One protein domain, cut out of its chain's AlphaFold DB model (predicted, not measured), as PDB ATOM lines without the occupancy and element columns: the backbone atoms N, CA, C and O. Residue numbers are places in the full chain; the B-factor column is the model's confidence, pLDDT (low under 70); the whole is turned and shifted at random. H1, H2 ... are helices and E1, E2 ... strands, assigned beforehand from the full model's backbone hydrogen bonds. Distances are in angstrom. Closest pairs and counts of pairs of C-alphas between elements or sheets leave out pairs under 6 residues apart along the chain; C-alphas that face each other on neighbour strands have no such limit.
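AT A GLANCE: This is residues 90 to 141 of the 141 residues of the protein "Polysaccharide deacetylase" of Neobacillus massiliamazoniensis (UniProt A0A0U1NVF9). Two parallel strands, E1 and E2, lie side by side as a narrow ribbon, with the helix H1 running back over one face of it and the other face bare. Two short helices, H2 and H3, sit beyond the end of the ribbon where both strands finish, and residues 136 to 141 stick out there, while residues 90 to 94 lengthen the opposite end. The printed part has 52 residues with two named strands and three named helices, in the order E1, H1, E2, H2, H3; the sheet has the order E1, E2, and the class is mixed, helices and strands. The whole is loose, with a radius of gyration of the C-alphas of 12.7 A, and only just elongated, spanning 39 by 20 by 19 A.

HOW THE PARTS SIT: E1, residues 95 to 99, and E2, residues 123 to 127, are parallel neighbours, with 19 degrees between their directions. C-alphas 95 and 123 face each other at 4.9 A, and C-alphas 99 and 127 at 4.8 A. Within hydrogen-bond range are N 97 and O 124, 2.9 A apart, and N 126 and O 97, 2.8 A apart. H1, residues 110 to 118, comes between them in the chain, and E1, H1, E2 form a strand-helix-strand unit, two parallel neighbour strands with a helix between, whose crossover is right-handed. The closest C-alphas of H1 and E2 are those of Leu 116 and Ala 123, 7.7 A apart. The closest C-alphas of E1 and H2, residues 129 to 134, are those of Ala 99 and Trp 131, 7.1 A apart. H2 and H3, residues 136 to 139, are close but not clearly touching; their closest C-alphas, of Ile 132 and Phe 139, are 7.8 A apart. H1 is apart from both H2 and H3. In H1 and H2 every O i to N i+4 pair is within hydrogen-bond range; H3 is too short for such a pair.

IN THESE COORDINATES: E1, residues 95 to 99, is 13.1 A long and begins at C-alpha 95 (-44.812, -26.459, 34.340). H1, residues 110 to 118, is 12.1 A long and begins at C-alpha 110 (-36.621, -12.829, 34.405). E2, residues 123 to 127, is 12.5 A long. H2 holds residues 129 to 134. H3, residues 136 to 139, ends at C-alpha 139 (-42.040, -11.978, 19.208).

THE WHOLE: The two C-alphas farthest apart, of Asp 90 and Lys 103, are 40.6 A apart. The printed part has no cut and ends at His 141, the chain's last residue. The link from E1 to H1 is short, the other three links are tight, and none is long. The mean pLDDT of the printed part is 90.9, and residue 141 alone is under 70.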
ATOM      1  N   ASP A  90     -45.011 -42.436  34.108       97.88
ATOM      2  CA  ASP A  90     -43.784 -41.839  34.615       97.88
ATOM      3  C   ASP A  90     -44.082 -40.780  35.680       97.88
ATOM      4  O   ASP A  90     -45.104 -40.089  35.657       97.88
ATOM      5  N   LYS A  91     -43.151 -40.611  36.622       97.12
ATOM      6  CA  LYS A  91     -43.228 -39.556  37.641       97.12
ATOM      7  C   LYS A  91     -42.757 -38.232  37.051       97.12
ATOM      8  O   LYS A  91     -41.614 -37.832  37.249       97.12
ATOM      9  N   VAL A  92     -43.650 -37.572  36.325       96.94
ATOM     10  CA  VAL A  92     -43.380 -36.298  35.656       96.94
ATOM     11  C   VAL A  92     -44.328 -35.202  36.126       96.94
ATOM     12  O   VAL A  92     -45.430 -35.466  36.609       96.94
ATOM     13  N   ILE A  93     -43.889 -33.959  35.954       96.50
ATOM     14  CA  ILE A  93     -44.691 -32.751  36.149       96.50
ATOM     15  C   ILE A  93     -44.609 -31.897  34.882       96.50
ATOM     16  O   ILE A  93     -43.599 -31.926  34.184       96.50
ATOM     17  N   ALA A  94     -45.669 -31.144  34.590       96.31
ATOM     18  CA  ALA A  94     -45.658 -30.105  33.565       96.31
ATOM     19  C   ALA A  94     -45.712 -28.741  34.251       96.31
ATOM     20  O   ALA A  94     -46.555 -28.527  35.123       96.31
ATOM     21  N   LEU A  95     -44.816 -27.835  33.862       97.62
ATOM     22  CA  LEU A  95     -44.812 -26.459  34.340       97.62
ATOM     23  C   LEU A  95     -45.568 -25.580  33.348       97.62
ATOM     24  O   LEU A  95     -45.261 -25.575  32.153       97.62
ATOM     25  N   THR A  96     -46.555 -24.843  33.850       95.25
ATOM     26  CA  THR A  96     -47.332 -23.880  33.070       95.25
ATOM     27  C   THR A  96     -47.375 -22.546  33.797       95.25
ATOM     28  O   THR A  96     -47.616 -22.523  35.005       95.25
ATOM     29  N   PHE A  97     -47.169 -21.448  33.076       94.44
ATOM     30  CA  PHE A  97     -47.185 -20.099  33.639       94.44
ATOM     31  C   PHE A  97     -48.114 -19.192  32.838       94.44
ATOM     32  O   PHE A  97     -48.025 -19.149  31.612       94.44
ATOM     33  N   ASP A  98     -48.948 -18.427  33.537       89.81
ATOM     34  CA  ASP A  98     -49.853 -17.457  32.923       89.81
ATOM     35  C   ASP A  98     -49.229 -16.059  32.990       89.81
ATOM     36  O   ASP A  98     -49.125 -15.452  34.059       89.81
ATOM     37  N   ALA A  99     -48.821 -15.523  31.842       84.69
ATOM     38  CA  ALA A  99     -48.337 -14.154  31.723       84.69
ATOM     39  C   ALA A  99     -49.520 -13.214  31.465       84.69
ATOM     40  O   ALA A  99     -49.809 -12.788  30.340       84.69
ATOM     41  N   CYS A 100     -50.237 -12.907  32.541       80.38
ATOM     42  CA  CYS A 100     -51.328 -11.947  32.519       80.38
ATOM     43  C   CYS A 100     -50.772 -10.513  32.529       80.38
ATOM     44  O   CYS A 100     -50.455  -9.976  33.586       80.38
ATOM     45  N   GLY A 101     -50.675  -9.877  31.361       75.56
ATOM     46  CA  GLY A 101     -50.441  -8.435  31.248       75.56
ATOM     47  C   GLY A 101     -51.689  -7.601  31.570       75.56
ATOM     48  O   GLY A 101     -52.820  -8.096  31.495       75.56
ATOM     49  N   GLY A 102     -51.507  -6.323  31.903       78.50
ATOM     50  CA  GLY A 102     -52.588  -5.362  32.113       78.50
ATOM     51  C   GLY A 102     -52.178  -4.141  32.938       78.50
ATOM     52  O   GLY A 102     -51.009  -3.783  33.034       78.50
ATOM     53  N   LYS A 103     -53.161  -3.495  33.581       80.00
ATOM     54  CA  LYS A 103     -52.963  -2.267  34.386       80.00
ATOM     55  C   LYS A 103     -51.905  -2.401  35.488       80.00
ATOM     56  O   LYS A 103     -51.343  -1.396  35.905       80.00
ATOM     57  N   ASN A 104     -51.660  -3.625  35.950       79.25
ATOM     58  CA  ASN A 104     -50.742  -3.925  37.046       79.25
ATOM     59  C   ASN A 104     -49.315  -4.250  36.566       79.25
ATOM     60  O   ASN A 104     -48.464  -4.573  37.389       79.25
ATOM     61  N   GLY A 105     -49.049  -4.153  35.260       81.88
ATOM     62  CA  GLY A 105     -47.743  -4.398  34.660       81.88
ATOM     63  C   GLY A 105     -47.771  -5.496  33.602       81.88
ATOM     64  O   GLY A 105     -48.658  -6.346  33.579       81.88
ATOM     65  N   ASN A 106     -46.770  -5.453  32.726       83.62
ATOM     66  CA  ASN A 106     -46.534  -6.432  31.661       83.62
ATOM     67  C   ASN A 106     -45.125  -7.035  31.767       83.62
ATOM     68  O   ASN A 106     -44.557  -7.472  30.772       83.62
ATOM     69  N   GLY A 107     -44.532  -6.984  32.964       86.00
ATOM     70  CA  GLY A 107     -43.255  -7.628  33.244       86.00
ATOM     71  C   GLY A 107     -43.413  -9.137  33.420       86.00
ATOM     72  O   GLY A 107     -44.520  -9.676  33.394       86.00
ATOM     73  N   TYR A 108     -42.291  -9.809  33.622       89.38
ATOM     74  CA  TYR A 108     -42.227 -11.210  34.013       89.38
ATOM     75  C   TYR A 108     -41.022 -11.415  34.934       89.38
ATOM     76  O   TYR A 108     -40.143 -10.555  35.015       89.38
ATOM     77  N   ASP A 109     -40.999 -12.537  35.643       91.88
ATOM     78  CA  ASP A 109     -39.859 -12.917  36.471       91.88
ATOM     79  C   ASP A 109     -38.719 -13.417  35.569       91.88
ATOM     80  O   ASP A 109     -38.753 -14.541  35.062       91.88
ATOM     81  N   VAL A 110     -37.753 -12.537  35.294       93.00
ATOM     82  CA  VAL A 110     -36.621 -12.829  34.405       93.00
ATOM     83  C   VAL A 110     -35.751 -13.941  34.980       93.00
ATOM     84  O   VAL A 110     -35.404 -14.860  34.241       93.00
ATOM     85  N   ASP A 111     -35.484 -13.909  36.286       96.69
ATOM     86  CA  ASP A 111     -34.625 -14.880  36.966       96.69
ATOM     87  C   ASP A 111     -35.227 -16.291  36.892       96.69
ATOM     88  O   ASP A 111     -34.521 -17.266  36.625       96.69
ATOM     89  N   LEU A 112     -36.550 -16.410  37.049       96.12
ATOM     90  CA  LEU A 112     -37.262 -17.674  36.862       96.12
ATOM     91  C   LEU A 112     -37.098 -18.211  35.437       96.12
ATOM     92  O   LEU A 112     -36.807 -19.393  35.248       96.12
ATOM     93  N   ILE A 113     -37.314 -17.372  34.423       95.44
ATOM     94  CA  ILE A 113     -37.234 -17.821  33.029       95.44
ATOM     95  C   ILE A 113     -35.792 -18.172  32.650       95.44
ATOM     96  O   ILE A 113     -35.573 -19.180  31.977       95.44
ATOM     97  N   ASP A 114     -34.811 -17.389  33.093       97.44
ATOM     98  CA  ASP A 114     -33.394 -17.667  32.871       97.44
ATOM     99  C   ASP A 114     -32.989 -18.997  33.511       97.44
ATOM    100  O   ASP A 114     -32.368 -19.825  32.843       97.44
ATOM    101  N   TYR A 115     -33.448 -19.269  34.735       98.44
ATOM    102  CA  TYR A 115     -33.238 -20.555  35.396       98.44
ATOM    103  C   TYR A 115     -33.824 -21.728  34.595       98.44
ATOM    104  O   TYR A 115     -33.153 -22.743  34.398       98.44
ATOM    105  N   LEU A 116     -35.058 -21.606  34.090       98.19
ATOM    106  CA  LEU A 116     -35.675 -22.657  33.272       98.19
ATOM    107  C   LEU A 116     -34.876 -22.924  31.990       98.19
ATOM    108  O   LEU A 116     -34.708 -24.083  31.607       98.19
ATOM    109  N   ARG A 117     -34.348 -21.874  31.345       97.62
ATOM    110  CA  ARG A 117     -33.495 -22.008  30.155       97.62
ATOM    111  C   ARG A 117     -32.157 -22.663  30.488       97.62
ATOM    112  O   ARG A 117     -31.768 -23.597  29.792       97.62
ATOM    113  N   GLU A 118     -31.479 -22.203  31.538       98.56
ATOM    114  CA  GLU A 118     -30.178 -22.730  31.967       98.56
ATOM    115  C   GLU A 118     -30.268 -24.217  32.320       98.56
ATOM    116  O   GLU A 118     -29.441 -25.014  31.883       98.56
ATOM    117  N   GLN A 119     -31.313 -24.609  33.051       98.44
ATOM    118  CA  GLN A 119     -31.550 -26.000  33.439       98.44
ATOM    119  C   GLN A 119     -32.216 -26.838  32.337       98.44
ATOM    120  O   GLN A 119     -32.479 -28.022  32.542       98.44
ATOM    121  N   GLN A 120     -32.508 -26.238  31.178       98.12
ATOM    122  CA  GLN A 120     -33.196 -26.876  30.053       98.12
ATOM    123  C   GLN A 120     -34.532 -27.533  30.456       98.12
ATOM    124  O   GLN A 120     -34.908 -28.587  29.940       98.12
ATOM    125  N   ILE A 121     -35.257 -26.910  31.391       98.25
ATOM    126  CA  ILE A 121     -36.550 -27.396  31.881       98.25
ATOM    127  C   ILE A 121     -37.650 -26.851  30.960       98.25
ATOM    128  O   ILE A 121     -37.848 -25.635  30.900       98.25
ATOM    129  N   PRO A 122     -38.406 -27.711  30.256       97.44
ATOM    130  CA  PRO A 122     -39.493 -27.254  29.405       97.44
ATOM    131  C   PRO A 122     -40.654 -26.710  30.246       97.44
ATOM    132  O   PRO A 122     -41.065 -27.314  31.239       97.44
ATOM    133  N   ALA A 123     -41.222 -25.591  29.803       97.56
ATOM    134  CA  ALA A 123     -42.418 -24.998  30.381       97.56
ATOM    135  C   ALA A 123     -43.308 -24.414  29.279       97.56
ATOM    136  O   ALA A 123     -42.814 -23.953  28.248       97.56
ATOM    137  N   THR A 124     -44.617 -24.408  29.516       96.44
ATOM    138  CA  THR A 124     -45.593 -23.762  28.631       96.44
ATOM    139  C   THR A 124     -45.995 -22.421  29.221       96.44
ATOM    140  O   THR A 124     -46.420 -22.349  30.372       96.44
ATOM    141  N   LEU A 125     -45.881 -21.354  28.436       94.31
ATOM    142  CA  LEU A 125     -46.302 -20.022  28.853       94.31
ATOM    143  C   LEU A 125     -47.587 -19.639  28.111       94.31
ATOM    144  O   LEU A 125     -47.618 -19.635  26.880       94.31
ATOM    145  N   PHE A 126     -48.634 -19.292  28.855       93.56
ATOM    146  CA  PHE A 126     -49.867 -18.724  28.319       93.56
ATOM    147  C   PHE A 126     -49.777 -17.200  28.374       93.56
ATOM    148  O   PHE A 126     -49.868 -16.596  29.442       93.56
ATOM    149  N   ILE A 127     -49.568 -16.573  27.218       91.50
ATOM    150  CA  ILE A 127     -49.385 -15.123  27.104       91.50
ATOM    151  C   ILE A 127     -50.685 -14.475  26.622       91.50
ATOM    152  O   ILE A 127     -51.253 -14.900  25.614       91.50
ATOM    153  N   ASN A 128     -51.164 -13.441  27.321       90.62
ATOM    154  CA  ASN A 128     -52.336 -12.681  26.878       90.62
ATOM    155  C   ASN A 128     -51.970 -11.573  25.868       90.62
ATOM    156  O   ASN A 128     -50.813 -11.173  25.753       90.62
ATOM    157  N   SER A 129     -52.966 -11.045  25.148       90.94
ATOM    158  CA  SER A 129     -52.738 -10.013  24.122       90.94
ATOM    159  C   SER A 129     -52.101  -8.743  24.689       90.94
ATOM    160  O   SER A 129     -51.134  -8.248  24.129       90.94
ATOM    161  N   SER A 130     -52.579  -8.265  25.844       89.06
ATOM    162  CA  SER A 130     -52.048  -7.061  26.497       89.06
ATOM    163  C   SER A 130     -50.547  -7.162  26.787       89.06
ATOM    164  O   SER A 130     -49.832  -6.166  26.704       89.06
ATOM    165  N   TRP A 131     -50.066  -8.358  27.136       91.12
ATOM    166  CA  TRP A 131     -48.650  -8.614  27.357       91.12
ATOM    167  C   TRP A 131     -47.869  -8.614  26.042       91.12
ATOM    168  O   TRP A 131     -46.805  -8.000  25.984       91.12
ATOM    169  N   ILE A 132     -48.400  -9.257  24.992       90.50
ATOM    170  CA  ILE A 132     -47.792  -9.270  23.649       90.50
ATOM    171  C   ILE A 132     -47.651  -7.846  23.118       90.50
ATOM    172  O   ILE A 132     -46.567  -7.472  22.689       90.50
ATOM    173  N   ASP A 133     -48.704  -7.035  23.203       90.00
ATOM    174  CA  ASP A 133     -48.697  -5.654  22.712       90.00
ATOM    175  C   ASP A 133     -47.622  -4.808  23.413       90.00
ATOM    176  O   ASP A 133     -46.960  -3.980  22.790       90.00
ATOM    177  N   ALA A 134     -47.418  -5.033  24.714       90.06
ATOM    178  CA  ALA A 134     -46.416  -4.321  25.500       90.06
ATOM    179  C   ALA A 134     -44.978  -4.823  25.289       90.06
ATOM    180  O   ALA A 134     -44.038  -4.087  25.582       90.06
ATOM    181  N   ASN A 135     -44.805  -6.053  24.802       88.25
ATOM    182  CA  ASN A 135     -43.509  -6.716  24.638       88.25
ATOM    183  C   ASN A 135     -43.312  -7.221  23.199       88.25
ATOM    184  O   ASN A 135     -42.665  -8.247  22.986       88.25
ATOM    185  N   TYR A 136     -43.877  -6.510  22.217       90.06
ATOM    186  CA  TYR A 136     -44.000  -6.964  20.829       90.06
ATOM    187  C   TYR A 136     -42.663  -7.363  20.201       90.06
ATOM    188  O   TYR A 136     -42.578  -8.391  19.530       90.06
ATOM    189  N   ASP A 137     -41.607  -6.597  20.495       91.38
ATOM    190  CA  ASP A 137     -40.258  -6.842  19.981       91.38
ATOM    191  C   ASP A 137     -39.774  -8.271  20.288       91.38
ATOM    192  O   ASP A 137     -39.142  -8.895  19.438       91.38
ATOM    193  N   THR A 138     -40.180  -8.836  21.433       85.25
ATOM    194  CA  THR A 138     -39.859 -10.211  21.868       85.25
ATOM    195  C   THR A 138     -40.348 -11.287  20.891       85.25
ATOM    196  O   THR A 138     -39.768 -12.370  20.833       85.25
ATOM    197  N   PHE A 139     -41.408 -11.017  20.125       83.69
ATOM    198  CA  PHE A 139     -42.040 -11.978  19.208       83.69
ATOM    199  C   PHE A 139     -41.828 -11.653  17.725       83.69
ATOM    200  O   PHE A 139     -42.335 -12.369  16.866       83.69
ATOM    201  N   SER A 140     -41.122 -10.569  17.413       82.31
ATOM    202  CA  SER A 140     -41.065  -9.995  16.061       82.31
ATOM    203  C   SER A 140     -39.913 -10.512  15.179       82.31
ATOM    204  O   SER A 140     -39.629  -9.918  14.138       82.31
ATOM    205  N   HIS A 141     -39.245 -11.595  15.591       61.50
ATOM    206  CA  HIS A 141     -38.058 -12.162  14.932       61.50
ATOM    207  C   HIS A 141     -38.370 -13.174  13.826       61.50
ATOM    208  O   HIS A 141     -39.293 -13.999  14.008       61.50
TER     209      HIS A 141